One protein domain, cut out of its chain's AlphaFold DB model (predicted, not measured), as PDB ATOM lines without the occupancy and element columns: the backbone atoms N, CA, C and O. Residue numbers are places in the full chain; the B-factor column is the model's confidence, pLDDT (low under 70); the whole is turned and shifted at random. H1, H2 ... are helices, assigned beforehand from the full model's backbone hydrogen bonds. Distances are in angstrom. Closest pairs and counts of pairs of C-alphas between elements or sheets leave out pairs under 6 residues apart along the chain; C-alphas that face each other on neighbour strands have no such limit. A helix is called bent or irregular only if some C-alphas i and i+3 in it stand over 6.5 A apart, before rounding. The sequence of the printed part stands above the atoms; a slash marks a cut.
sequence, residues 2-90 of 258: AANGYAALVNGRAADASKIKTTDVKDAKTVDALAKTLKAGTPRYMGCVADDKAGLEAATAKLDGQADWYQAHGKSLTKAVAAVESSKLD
ATOM      1  N   ALA A   2      29.743  14.540  65.237       75.31
ATOM      2  CA  ALA A   2      30.444  15.565  66.037       75.31
ATOM      3  C   ALA A   2      31.436  14.999  67.081       75.31
ATOM      4  O   ALA A   2      32.517  15.556  67.258       75.31
ATOM      5  N   ALA A   3      31.113  13.864  67.715       83.06
ATOM      6  CA  ALA A   3      31.999  13.200  68.676       83.06
ATOM      7  C   ALA A   3      33.320  12.724  68.036       83.06
ATOM      8  O   ALA A   3      34.391  13.000  68.570       83.06
ATOM      9  N   ASN A   4      33.257  12.102  66.850       85.12
ATOM     10  CA  ASN A   4      34.449  11.659  66.112       85.12
ATOM     11  C   ASN A   4      35.340  12.845  65.711       85.12
ATOM     12  O   ASN A   4      36.558  12.769  65.839       85.12
ATOM     13  N   GLY A   5      34.740  13.960  65.275       88.12
ATOM     14  CA  GLY A   5      35.484  15.182  64.959       88.12
ATOM     15  C   GLY A   5      36.183  15.785  66.181       88.12
ATOM     16  O   GLY A   5      37.339  16.193  66.093       88.12
ATOM     17  N   TYR A   6      35.515  15.788  67.339       90.19
ATOM     18  CA  TYR A   6      36.124  16.220  68.599       90.19
ATOM     19  C   TYR A   6      37.284  15.303  69.014       90.19
ATOM     20  O   TYR A   6      38.363  15.798  69.331       90.19
ATOM     21  N   ALA A   7      37.103  13.980  68.948       90.62
ATOM     22  CA  ALA A   7      38.152  13.011  69.263       90.62
ATOM     23  C   ALA A   7      39.378  13.161  68.346       90.62
ATOM     24  O   ALA A   7      40.509  13.168  68.828       90.62
ATOM     25  N   ALA A   8      39.168  13.361  67.040       92.94
ATOM     26  CA  ALA A   8      40.251  13.619  66.091       92.94
ATOM     27  C   ALA A   8      41.016  14.913  66.420       92.94
ATOM     28  O   ALA A   8      42.242  14.951  66.326       92.94
ATOM     29  N   LEU A   9      40.315  15.967  66.852       94.12
ATOM     30  CA  LEU A   9      40.951  17.214  67.276       94.12
ATOM     31  C   LEU A   9      41.779  17.031  68.554       94.12
ATOM     32  O   LEU A   9      42.911  17.515  68.609       94.12
ATOM     33  N   VAL A  10      41.227  16.331  69.553       94.06
ATOM     34  CA  VAL A  10      41.901  16.022  70.825       94.06
ATOM     35  C   VAL A  10      43.171  15.209  70.589       94.06
ATOM     36  O   VAL A  10      44.224  15.595  71.081       94.06
ATOM     37  N   ASN A  11      43.084  14.133  69.803       93.38
ATOM     38  CA  ASN A  11      44.201  13.215  69.552       93.38
ATOM     39  C   ASN A  11      45.200  13.722  68.502       93.38
ATOM     40  O   ASN A  11      46.300  13.191  68.400       93.38
ATOM     41  N   GLY A  12      44.821  14.727  67.712       95.56
ATOM     42  CA  GLY A  12      45.676  15.349  66.706       95.56
ATOM     43  C   GLY A  12      46.226  16.688  67.184       95.56
ATOM     44  O   GLY A  12      47.024  16.773  68.115       95.56
ATOM     45  N   ARG A  13      45.768  17.770  66.546       95.31
ATOM     46  CA  ARG A  13      46.326  19.116  66.747       95.31
ATOM     47  C   ARG A  13      46.318  19.586  68.200       95.31
ATOM     48  O   ARG A  13      47.243  20.280  68.608       95.31
ATOM     49  N   ALA A  14      45.300  19.240  68.987       95.44
ATOM     50  CA  ALA A  14      45.269  19.648  70.386       95.44
ATOM     51  C   ALA A  14      46.285  18.886  71.249       95.44
ATOM     52  O   ALA A  14      46.849  19.483  72.165       95.44
ATOM     53  N   ALA A  15      46.571  17.618  70.936       95.81
ATOM     54  CA  ALA A  15      47.653  16.863  71.565       95.81
ATOM     55  C   ALA A  15      49.034  17.424  71.198       95.81
ATOM     56  O   ALA A  15      49.930  17.447  72.035       95.81
ATOM     57  N   ASP A  16      49.225  17.914  69.973       96.44
ATOM     58  CA  ASP A  16      50.479  18.577  69.605       96.44
ATOM     59  C   ASP A  16      50.624  19.947  70.268       96.44
ATOM     60  O   ASP A  16      51.683  20.270  70.811       96.44
ATOM     61  N   ALA A  17      49.547  20.732  70.308       96.69
ATOM     62  CA  ALA A  17      49.545  22.026  70.975       96.69
ATOM     63  C   ALA A  17      49.697  21.909  72.503       96.69
ATOM     64  O   ALA A  17      50.280  22.798  73.118       96.69
ATOM     65  N   SER A  18      49.242  20.819  73.131       94.88
ATOM     66  CA  SER A  18      49.395  20.605  74.579       94.88
ATOM     67  C   SER A  18      50.837  20.310  75.008       94.88
ATOM     68  O   SER A  18      51.174  20.488  76.178       94.88
ATOM     69  N   LYS A  19      51.712  19.918  74.069       97.00
ATOM     70  CA  LYS A  19      53.159  19.761  74.303       97.00
ATOM     71  C   LYS A  19      53.889  21.109  74.379       97.00
ATOM     72  O   LYS A  19      55.025  21.155  74.849       97.00
ATOM     73  N   ILE A  20      53.268  22.195  73.904       97.06
ATOM     74  CA  ILE A  20      53.839  23.547  73.923       97.06
ATOM     75  C   ILE A  20      53.818  24.075  75.359       97.06
ATOM     76  O   ILE A  20      52.770  24.128  76.003       97.06
ATOM     77  N   LYS A  21      54.980  24.496  75.864       96.50
ATOM     78  CA  LYS A  21      55.116  24.992  77.235       96.50
ATOM     79  C   LYS A  21      54.784  26.477  77.310       96.50
ATOM     80  O   LYS A  21      54.909  27.217  76.336       96.50
ATOM     81  N   THR A  22      54.453  26.953  78.508       97.00
ATOM     82  CA  THR A  22      54.256  28.389  78.786       97.00
ATOM     83  C   THR A  22      55.495  29.227  78.454       97.00
ATOM     84  O   THR A  22      55.373  30.395  78.101       97.00
ATOM     85  N   THR A  23      56.689  28.624  78.498       96.88
ATOM     86  CA  THR A  23      57.957  29.242  78.091       96.88
ATOM     87  C   THR A  23      58.158  29.312  76.583       96.88
ATOM     88  O   THR A  23      59.071  30.004  76.152       96.88
ATOM     89  N   ASP A  24      57.354  28.633  75.771       96.88
ATOM     90  CA  ASP A  24      57.513  28.597  74.310       96.88
ATOM     91  C   ASP A  24      56.602  29.611  73.606       96.88
ATOM     92  O   ASP A  24      56.756  29.879  72.417       96.88
ATOM     93  N   VAL A  25      55.666  30.202  74.348       98.44
ATOM     94  CA  VAL A  25      54.664  31.150  73.857       98.44
ATOM     95  C   VAL A  25      54.906  32.554  74.402       98.44
ATOM     96  O   VAL A  25      55.621  32.744  75.388       98.44
ATOM     97  N   LYS A  26      54.319  33.553  73.742       98.00
ATOM     98  CA  LYS A  26      54.324  34.942  74.214       98.00
ATOM     99  C   LYS A  26      53.354  35.146  75.376       98.00
ATOM    100  O   LYS A  26      53.704  35.763  76.376       98.00
ATOM    101  N   ASP A  27      52.145  34.616  75.241       98.00
ATOM    102  CA  ASP A  27      51.098  34.637  76.260       98.00
ATOM    103  C   ASP A  27      50.907  33.243  76.860       98.00
ATOM    104  O   ASP A  27      50.312  32.362  76.244       98.00
ATOM    105  N   ALA A  28      51.391  33.044  78.087       97.25
ATOM    106  CA  ALA A  28      51.240  31.787  78.818       97.25
ATOM    107  C   ALA A  28      49.768  31.401  79.059       97.25
ATOM    108  O   ALA A  28      49.449  30.212  79.130       97.25
ATOM    109  N   LYS A  29      48.850  32.380  79.111       97.75
ATOM    110  CA  LYS A  29      47.424  32.127  79.365       97.75
ATOM    111  C   LYS A  29      46.769  31.326  78.243       97.75
ATOM    112  O   LYS A  29      45.763  30.663  78.494       97.75
ATOM    113  N   THR A  30      47.318  31.342  77.025       98.19
ATOM    114  CA  THR A  30      46.789  30.527  75.920       98.19
ATOM    115  C   THR A  30      46.998  29.038  76.180       98.19
ATOM    116  O   THR A  30      46.108  28.239  75.896       98.19
ATOM    117  N   VAL A  31      48.139  28.660  76.771       97.94
ATOM    118  CA  VAL A  31      48.440  27.268  77.148       97.94
ATOM    119  C   VAL A  31      47.514  26.823  78.283       97.94
ATOM    120  O   VAL A  31      46.918  25.750  78.204       97.94
ATOM    121  N   ASP A  32      47.294  27.684  79.282       95.81
ATOM    122  CA  ASP A  32      46.341  27.410  80.365       95.81
ATOM    123  C   ASP A  32      44.903  27.250  79.848       95.81
ATOM    124  O   ASP A  32      44.162  26.376  80.307       95.81
ATOM    125  N   ALA A  33      44.486  28.081  78.891       96.38
ATOM    126  CA  ALA A  33      43.165  28.004  78.275       96.38
ATOM    127  C   ALA A  33      42.979  26.708  77.468       96.38
ATOM    128  O   ALA A  33      41.925  26.069  77.566       96.38
ATOM    129  N   LEU A  34      44.004  26.279  76.724       97.31
ATOM    130  CA  LEU A  34      44.001  24.992  76.028       97.31
ATOM    131  C   LEU A  34      43.881  23.830  77.021       97.31
ATOM    132  O   LEU A  34      43.000  22.985  76.867       97.31
ATOM    133  N   ALA A  35      44.696  23.827  78.078       95.44
ATOM    134  CA  ALA A  35      44.660  22.793  79.109       95.44
ATOM    135  C   ALA A  35      43.295  22.716  79.814       95.44
ATOM    136  O   ALA A  35      42.798  21.624  80.082       95.44
ATOM    137  N   LYS A  36      42.658  23.861  80.092       94.38
ATOM    138  CA  LYS A  36      41.296  23.912  80.651       94.38
ATOM    139  C   LYS A  36      40.259  23.335  79.691       94.38
ATOM    140  O   LYS A  36      39.392  22.588  80.126       94.38
ATOM    141  N   THR A  37      40.368  23.648  78.402       93.06
ATOM    142  CA  THR A  37      39.430  23.155  77.384       93.06
ATOM    143  C   THR A  37      39.550  21.641  77.198       93.06
ATOM    144  O   THR A  37      38.537  20.959  77.100       93.06
ATOM    145  N   LEU A  38      40.772  21.099  77.233       92.44
ATOM    146  CA  LEU A  38      41.028  19.655  77.155       92.44
ATOM    147  C   LEU A  38      40.523  18.874  78.376       92.44
ATOM    148  O   LEU A  38      40.194  17.700  78.254       92.44
ATOM    149  N   LYS A  39      40.441  19.516  79.546       90.06
ATOM    150  CA  LYS A  39      39.914  18.916  80.782       90.06
ATOM    151  C   LYS A  39      38.385  18.927  80.871       90.06
ATOM    152  O   LYS A  39      37.845  18.429  81.857       90.06
ATOM    153  N   ALA A  40      37.685  19.514  79.901       85.06
ATOM    154  CA  ALA A  40      36.227  19.521  79.900       85.06
ATOM    155  C   ALA A  40      35.695  18.079  79.819       85.06
ATOM    156  O   ALA A  40      36.061  17.324  78.919       85.06
ATOM    157  N   GLY A  41      34.843  17.697  80.775       78.50
ATOM    158  CA  GLY A  41      34.281  16.349  80.842       78.50
ATOM    159  C   GLY A  41      33.413  16.050  79.624       78.50
ATOM    160  O   GLY A  41      32.459  16.777  79.352       78.50
ATOM    161  N   THR A  42      33.743  14.985  78.896       83.00
ATOM    162  CA  THR A  42      32.983  14.562  77.720       83.00
ATOM    163  C   THR A  42      31.644  13.943  78.135       83.00
ATOM    164  O   THR A  42      31.580  13.203  79.122       83.00
ATOM    165  N   PRO A  43      30.551  14.215  77.400       82.94
ATOM    166  CA  PRO A  43      29.281  13.563  77.658       82.94
ATOM    167  C   PRO A  43      29.414  12.045  77.517       82.94
ATOM    168  O   PRO A  43      29.958  11.547  76.532       82.94
ATOM    169  N   ARG A  44      28.909  11.299  78.502       74.50
ATOM    170  CA  ARG A  44      28.912   9.834  78.452       74.50
ATOM    171  C   ARG A  44      27.852   9.352  77.465       74.50
ATOM    172  O   ARG A  44      26.685   9.744  77.567       74.50
ATOM    173  N   TYR A  45      28.254   8.479  76.549       63.31
ATOM    174  CA  TYR A  45      27.330   7.789  75.657       63.31
ATOM    175  C   TYR A  45      26.338   6.954  76.476       63.31
ATOM    176  O   TYR A  45      26.731   6.249  77.407       63.31
ATOM    177  N   MET A  46      25.055   7.040  76.136       60.00
ATOM    178  CA  MET A  46      24.031   6.133  76.644       60.00
ATOM    179  C   MET A  46      23.382   5.451  75.447       60.00
ATOM    180  O   MET A  46      23.019   6.121  74.481       60.00
ATOM    181  N   GLY A  47      23.281   4.122  75.499       61.12
ATOM    182  CA  GLY A  47      22.555   3.363  74.486       61.12
ATOM    183  C   GLY A  47      21.088   3.792  74.433       61.12
ATOM    184  O   GLY A  47      20.527   4.231  75.437       61.12
ATOM    185  N   CYS A  48      20.471   3.670  73.257       64.81
ATOM    186  CA  CYS A  48      19.040   3.906  73.085       64.81
ATOM    187  C   CYS A  48      18.255   2.739  73.696       64.81
ATOM    188  O   CYS A  48      17.888   1.804  72.992       64.81
ATOM    189  N   VAL A  49      18.030   2.776  75.009       63.91
ATOM    190  CA  VAL A  49      17.057   1.910  75.682       63.91
ATOM    191  C   VAL A  49      15.910   2.804  76.130       63.91
ATOM    192  O   VAL A  49      16.083   3.645  77.008       63.91
ATOM    193  N   ALA A  50      14.766   2.665  75.468       77.06
ATOM    194  CA  ALA A  50      13.532   3.345  75.823       77.06
ATOM    195  C   ALA A  50      12.379   2.347  75.702       77.06
ATOM    196  O   ALA A  50      12.190   1.754  74.642       77.06
ATOM    197  N   ASP A  51      11.624   2.174  76.786       79.81
ATOM    198  CA  ASP A  51      10.504   1.226  76.857       79.81
ATOM    199  C   ASP A  51       9.204   1.803  76.263       79.81
ATOM    200  O   ASP A  51       8.254   1.071  75.987       79.81
ATOM    201  N   ASP A  52       9.158   3.122  76.045       85.81
ATOM    202  CA  ASP A  52       8.003   3.838  75.513       85.81
ATOM    203  C   ASP A  52       8.395   5.088  74.695       85.81
ATOM    204  O   ASP A  52       9.564   5.470  74.568       85.81
ATOM    205  N   LYS A  53       7.382   5.743  74.114       86.88
ATOM    206  CA  LYS A  53       7.554   6.958  73.305       86.88
ATOM    207  C   LYS A  53       8.172   8.116  74.101       86.88
ATOM    208  O   LYS A  53       8.977   8.858  73.542       86.88
ATOM    209  N   ALA A  54       7.808   8.284  75.372       86.44
ATOM    210  CA  ALA A  54       8.323   9.374  76.196       86.44
ATOM    211  C   ALA A  54       9.814   9.169  76.512       86.44
ATOM    212  O   ALA A  54      10.599  10.116  76.454       86.44
ATOM    213  N   GLY A  55      10.226   7.924  76.762       84.12
ATOM    214  CA  GLY A  55      11.622   7.524  76.896       84.12
ATOM    215  C   GLY A  55      12.422   7.780  75.619       84.12
ATOM    216  O   GLY A  55      13.559   8.246  75.699       84.12
ATOM    217  N   LEU A  56      11.823   7.556  74.443       84.56
ATOM    218  CA  LEU A  56      12.461   7.857  73.160       84.56
ATOM    219  C   LEU A  56      12.656   9.368  72.965       84.56
ATOM    220  O   LEU A  56      13.757   9.794  72.628       84.56
ATOM    221  N   GLU A  57      11.631  10.183  73.227       86.75
ATOM    222  CA  GLU A  57      11.726  11.649  73.140       86.75
ATOM    223  C   GLU A  57      12.773  12.211  74.121       86.75
ATOM    224  O   GLU A  57      13.575  13.077  73.755       86.75
ATOM    225  N   ALA A  58      12.839  11.673  75.343       85.12
ATOM    226  CA  ALA A  58      13.856  12.039  76.327       85.12
ATOM    227  C   ALA A  58      15.277  11.633  75.890       85.12
ATOM    228  O   ALA A  58      16.229  12.398  76.082       85.12
ATOM    229  N   ALA A  59      15.435  10.454  75.279       85.56
ATOM    230  CA  ALA A  59      16.707  10.006  74.721       85.56
ATOM    231  C   ALA A  59      17.157  10.906  73.561       85.56
ATOM    232  O   ALA A  59      18.317  11.320  73.535       85.56
ATOM    233  N   THR A  60      16.246  11.276  72.656       87.00
ATOM    234  CA  THR A  60      16.523  12.213  71.558       87.00
ATOM    235  C   THR A  60      16.982  13.572  72.082       87.00
ATOM    236  O   THR A  60      18.064  14.018  71.713       87.00
ATOM    237  N   ALA A  61      16.249  14.186  73.018       87.00
ATOM    238  CA  ALA A  61      16.630  15.484  73.584       87.00
ATOM    239  C   ALA A  61      18.017  15.454  74.254       87.00
ATOM    240  O   ALA A  61      18.793  16.408  74.175       87.00
ATOM    241  N   LYS A  62      18.361  14.334  74.902       86.19
ATOM    242  CA  LYS A  62      19.688  14.141  75.489       86.19
ATOM    243  C   LYS A  62      20.770  14.020  74.418       86.19
ATOM    244  O   LYS A  62      21.820  14.640  74.569       86.19
ATOM    245  N   LEU A  63      20.533  13.242  73.360       87.94
ATOM    246  CA  LEU A  63      21.463  13.096  72.236       87.94
ATOM    247  C   LEU A  63      21.705  14.431  71.525       87.94
ATOM    248  O   LEU A  63      22.855  14.742  71.216       87.94
ATOM    249  N   ASP A  64      20.665  15.245  71.354       88.88
ATOM    250  CA  ASP A  64      20.783  16.594  70.796       88.88
ATOM    251  C   ASP A  64      21.653  17.482  71.694       88.88
ATOM    252  O   ASP A  64      22.621  18.082  71.228       88.88
ATOM    253  N   GLY A  65      21.420  17.461  73.012       89.69
ATOM    254  CA  GLY A  65      22.270  18.171  73.972       89.69
ATOM    255  C   GLY A  65      23.737  17.713  73.947       89.69
ATOM    256  O   GLY A  65      24.652  18.529  74.088       89.69
ATOM    257  N   GLN A  66      23.997  16.420  73.728       90.00
ATOM    258  CA  GLN A  66      25.360  15.905  73.550       90.00
ATOM    259  C   GLN A  66      25.979  16.376  72.231       90.00
ATOM    260  O   GLN A  66      27.149  16.767  72.204       90.00
ATOM    261  N   ALA A  67      25.212  16.362  71.141       89.94
ATOM    262  CA  ALA A  67      25.666  16.843  69.843       89.94
ATOM    263  C   ALA A  67      26.041  18.333  69.901       89.94
ATOM    264  O   ALA A  67      27.130  18.702  69.445       89.94
ATOM    265  N   ASP A  68      25.204  19.156  70.534       92.62
ATOM    266  CA  ASP A  68      25.457  20.579  70.769       92.62
ATOM    267  C   ASP A  68      26.701  20.803  71.629       92.62
ATOM    268  O   ASP A  68      27.538  21.660  71.319       92.62
ATOM    269  N   TRP A  69      26.886  19.985  72.669       93.31
ATOM    270  CA  TRP A  69      28.086  20.031  73.499       93.31
ATOM    271  C   TRP A  69      29.352  19.799  72.668       93.31
ATOM    272  O   TRP A  69      30.281  20.609  72.753       93.31
ATOM    273  N   TYR A  70      29.391  18.749  71.835       92.75
ATOM    274  CA  TYR A  70      30.563  18.430  71.006       92.75
ATOM    275  C   TYR A  70      30.838  19.507  69.956       92.75
ATOM    276  O   TYR A  70      31.996  19.849  69.712       92.75
ATOM    277  N   GLN A  71      29.791  20.078  69.360       92.00
ATOM    278  CA  GLN A  71      29.910  21.204  68.432       92.00
ATOM    279  C   GLN A  71      30.536  22.427  69.112       92.00
ATOM    280  O   GLN A  71      31.485  23.020  68.590       92.00
ATOM    281  N   ALA A  72      30.032  22.805  70.288       93.81
ATOM    282  CA  ALA A  72      30.533  23.952  71.036       93.81
ATOM    283  C   ALA A  72      31.975  23.729  71.519       93.81
ATOM    284  O   ALA A  72      32.841  24.583  71.307       93.81
ATOM    285  N   HIS A  73      32.265  22.563  72.101       93.94
ATOM    286  CA  HIS A  73      33.592  22.240  72.627       93.94
ATOM    287  C   HIS A  73      34.625  22.034  71.522       93.94
ATOM    288  O   HIS A  73      35.757  22.489  71.672       93.94
ATOM    289  N   GLY A  74      34.251  21.461  70.375       94.19
ATOM    290  CA  GLY A  74      35.137  21.378  69.210       94.19
ATOM    291  C   GLY A  74      35.550  22.758  68.691       94.19
ATOM    292  O   GLY A  74      36.728  22.993  68.407       94.19
ATOM    293  N   LYS A  75      34.611  23.715  68.639       95.06
ATOM    294  CA  LYS A  75      34.900  25.108  68.255       95.06
ATOM    295  C   LYS A  75      35.818  25.794  69.267       95.06
ATOM    296  O   LYS A  75      36.783  26.445  68.867       95.06
ATOM    297  N   SER A  76      35.534  25.649  70.560       95.88
ATOM    298  CA  SER A  76      36.360  26.212  71.635       95.88
ATOM    299  C   SER A  76      37.775  25.636  71.630       95.88
ATOM    300  O   SER A  76      38.739  26.396  71.696       95.88
ATOM    301  N   LEU A  77      37.913  24.319  71.463       96.50
ATOM    302  CA  LEU A  77      39.211  23.653  71.399       96.50
ATOM    303  C   LEU A  77      40.014  24.105  70.178       96.50
ATOM    304  O   LEU A  77      41.184  24.447  70.310       96.50
ATOM    305  N   THR A  78      39.375  24.210  69.010       96.94
ATOM    306  CA  THR A  78      40.020  24.722  67.788       96.94
ATOM    307  C   THR A  78      40.550  26.142  67.993       96.94
ATOM    308  O   THR A  78      41.686  26.441  67.624       96.94
ATOM    309  N   LYS A  79      39.756  27.019  68.623       97.81
ATOM    310  CA  LYS A  79      40.186  28.384  68.962       97.81
ATOM    311  C   LYS A  79      41.358  28.388  69.945       97.81
ATOM    312  O   LYS A  79      42.293  29.157  69.750       97.81
ATOM    313  N   ALA A  80      41.324  27.542  70.973       98.00
ATOM    314  CA  ALA A  80      42.396  27.450  71.962       98.00
ATOM    315  C   ALA A  80      43.715  26.958  71.341       98.00
ATOM    316  O   ALA A  80      44.765  27.543  71.597       98.00
ATOM    317  N   VAL A  81      43.659  25.947  70.468       98.38
ATOM    318  CA  VAL A  81      44.817  25.464  69.697       98.38
ATOM    319  C   VAL A  81      45.404  26.585  68.838       98.38
ATOM    320  O   VAL A  81      46.591  26.883  68.951       98.38
ATOM    321  N   ALA A  82      44.568  27.268  68.049       97.94
ATOM    322  CA  ALA A  82      45.015  28.373  67.202       97.94
ATOM    323  C   ALA A  82      45.628  29.530  68.015       97.94
ATOM    324  O   ALA A  82      46.602  30.145  67.582       97.94
ATOM    325  N   ALA A  83      45.097  29.814  69.209       98.44
ATOM    326  CA  ALA A  83      45.646  30.833  70.098       98.44
ATOM    327  C   ALA A  83      47.054  30.468  70.595       98.44
ATOM    328  O   ALA A  83      47.939  31.322  70.583       98.44
ATOM    329  N   VAL A  84      47.289  29.210  70.984       98.62
ATOM    330  CA  VAL A  84      48.620  28.731  71.396       98.62
ATOM    331  C   VAL A  84      49.614  28.801  70.236       98.62
ATOM    332  O   VAL A  84      50.709  29.341  70.400       98.62
ATOM    333  N   GLU A  85      49.233  28.307  69.056       97.62
ATOM    334  CA  GLU A  85      50.075  28.344  67.853       97.62
ATOM    335  C   GLU A  85      50.423  29.787  67.449       97.62
ATOM    336  O   GLU A  85      51.591  30.099  67.204       97.62
ATOM    337  N   SER A  86      49.441  30.697  67.457       98.19
ATOM    338  CA  SER A  86      49.682  32.116  67.168       98.19
ATOM    339  C   SER A  86      50.590  32.762  68.209       98.19
ATOM    340  O   SER A  86      51.499  33.495  67.839       98.19
ATOM    341  N   SER A  87      50.383  32.469  69.494       98.50
ATOM    342  CA  SER A  87      51.183  33.008  70.600       98.50
ATOM    343  C   SER A  87      52.643  32.538  70.544       98.50
ATOM    344  O   SER A  87      53.566  33.299  70.850       98.50
ATOM    345  N   LYS A  88      52.882  31.300  70.093       98.12
ATOM    346  CA  LYS A  88      54.224  30.786  69.781       98.12
ATOM    347  C   LYS A  88      54.854  31.552  68.616       98.12
ATOM    348  O   LYS A  88      55.998  31.991  68.711       98.12
ATOM    349  N   LEU A  89      54.101  31.756  67.536       98.25
ATOM    350  CA  LEU A  89      54.571  32.514  66.378       98.25
ATOM    351  C   LEU A  89      54.856  33.985  66.720       98.25
ATOM    352  O   LEU A  89      55.862  34.528  66.275       98.25
ATOM    353  N   ASP A  90      54.027  34.614  67.553       98.50
ATOM    354  CA  ASP A  90      54.243  35.976  68.047       98.50
ATOM    355  C   ASP A  90      55.561  36.101  68.804       98.50
ATOM    356  O   ASP A  90      56.300  37.062  68.598       98.50
TER     357      ASP A  90
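Overview. This is residues 2 to 90 of the 258 residues of the protein "Colicin transporter" of Bifidobacterium parmae (UniProt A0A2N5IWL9). One long helix, H3, runs nearly the whole length of a slender rod, and two shorter helices, H1 and H2, pack along its second half to make a three-helix bundle there. The first part of H3, residues 53 to 66, has neither helix on it; the long link of residues 39 to 52 runs from H2 back to its start. The printed part has 89 residues with three named helices, in the order H1, H2, H3, and no named strand; the class is all helix, and the bundle is up and down, each helix running against the one before it. The whole is loose, with a radius of gyration of the C-alphas of 16.8 A, and spans 56 by 17 by 15 A.

Arrangement. H1, residues 2 to 18, and H2, residues 28 to 38, form a helical hairpin: they touch, with Ser 18 and Ala 35 as the closest C-alphas at 6.9 A, and run opposite ways at a shallow tilt of 32 degrees. H2 and H3, residues 53 to 90, form a second helical hairpin, at a shallow tilt of 22 degrees and opposite ways. H3 touches H2 with residues 73 to 87 alone, and the closest C-alphas are those of Leu 34 and Ala 80, 5.0 A apart. H3 touches H1 with residues 67 to 85 alone; the closest C-alphas, of Tyr 6 and Gly 74, are 5.3 A apart. H1 and H3 run the same way at a shallow tilt of 23 degrees. In H2 and H3 every O i to N i+4 pair is within hydrogen-bond range; in H1, 10 of 13 are.

Along the chain. H1 begins at C-alpha 2, at (30.444, 15.565, 66.037), and measures 21.4 A from first to last C-alpha. It has a kink of 34 degrees near residue 12 and is only just irregular: C-alphas 10 and 13 are 6.8 A apart. H2 measures 15.9 A from C-alpha 28, at (51.240, 31.787, 78.818), to C-alpha 38. H3 measures 55.2 A, from C-alpha 53 at (7.554, 6.958, 73.305) to C-alpha 90 at (54.243, 35.976, 68.047).

Size, cuts and confidence. The two C-alphas farthest apart are those of Asp 52 and Asp 90, at 56.8 A. The printed part has no cut. The link from H1 to H2, 9 residues, is short; that from H2 to H3, 14 residues, is long. The mean pLDDT of the printed part is 90.6, and residues 45 to 49, in the long link, are under 70.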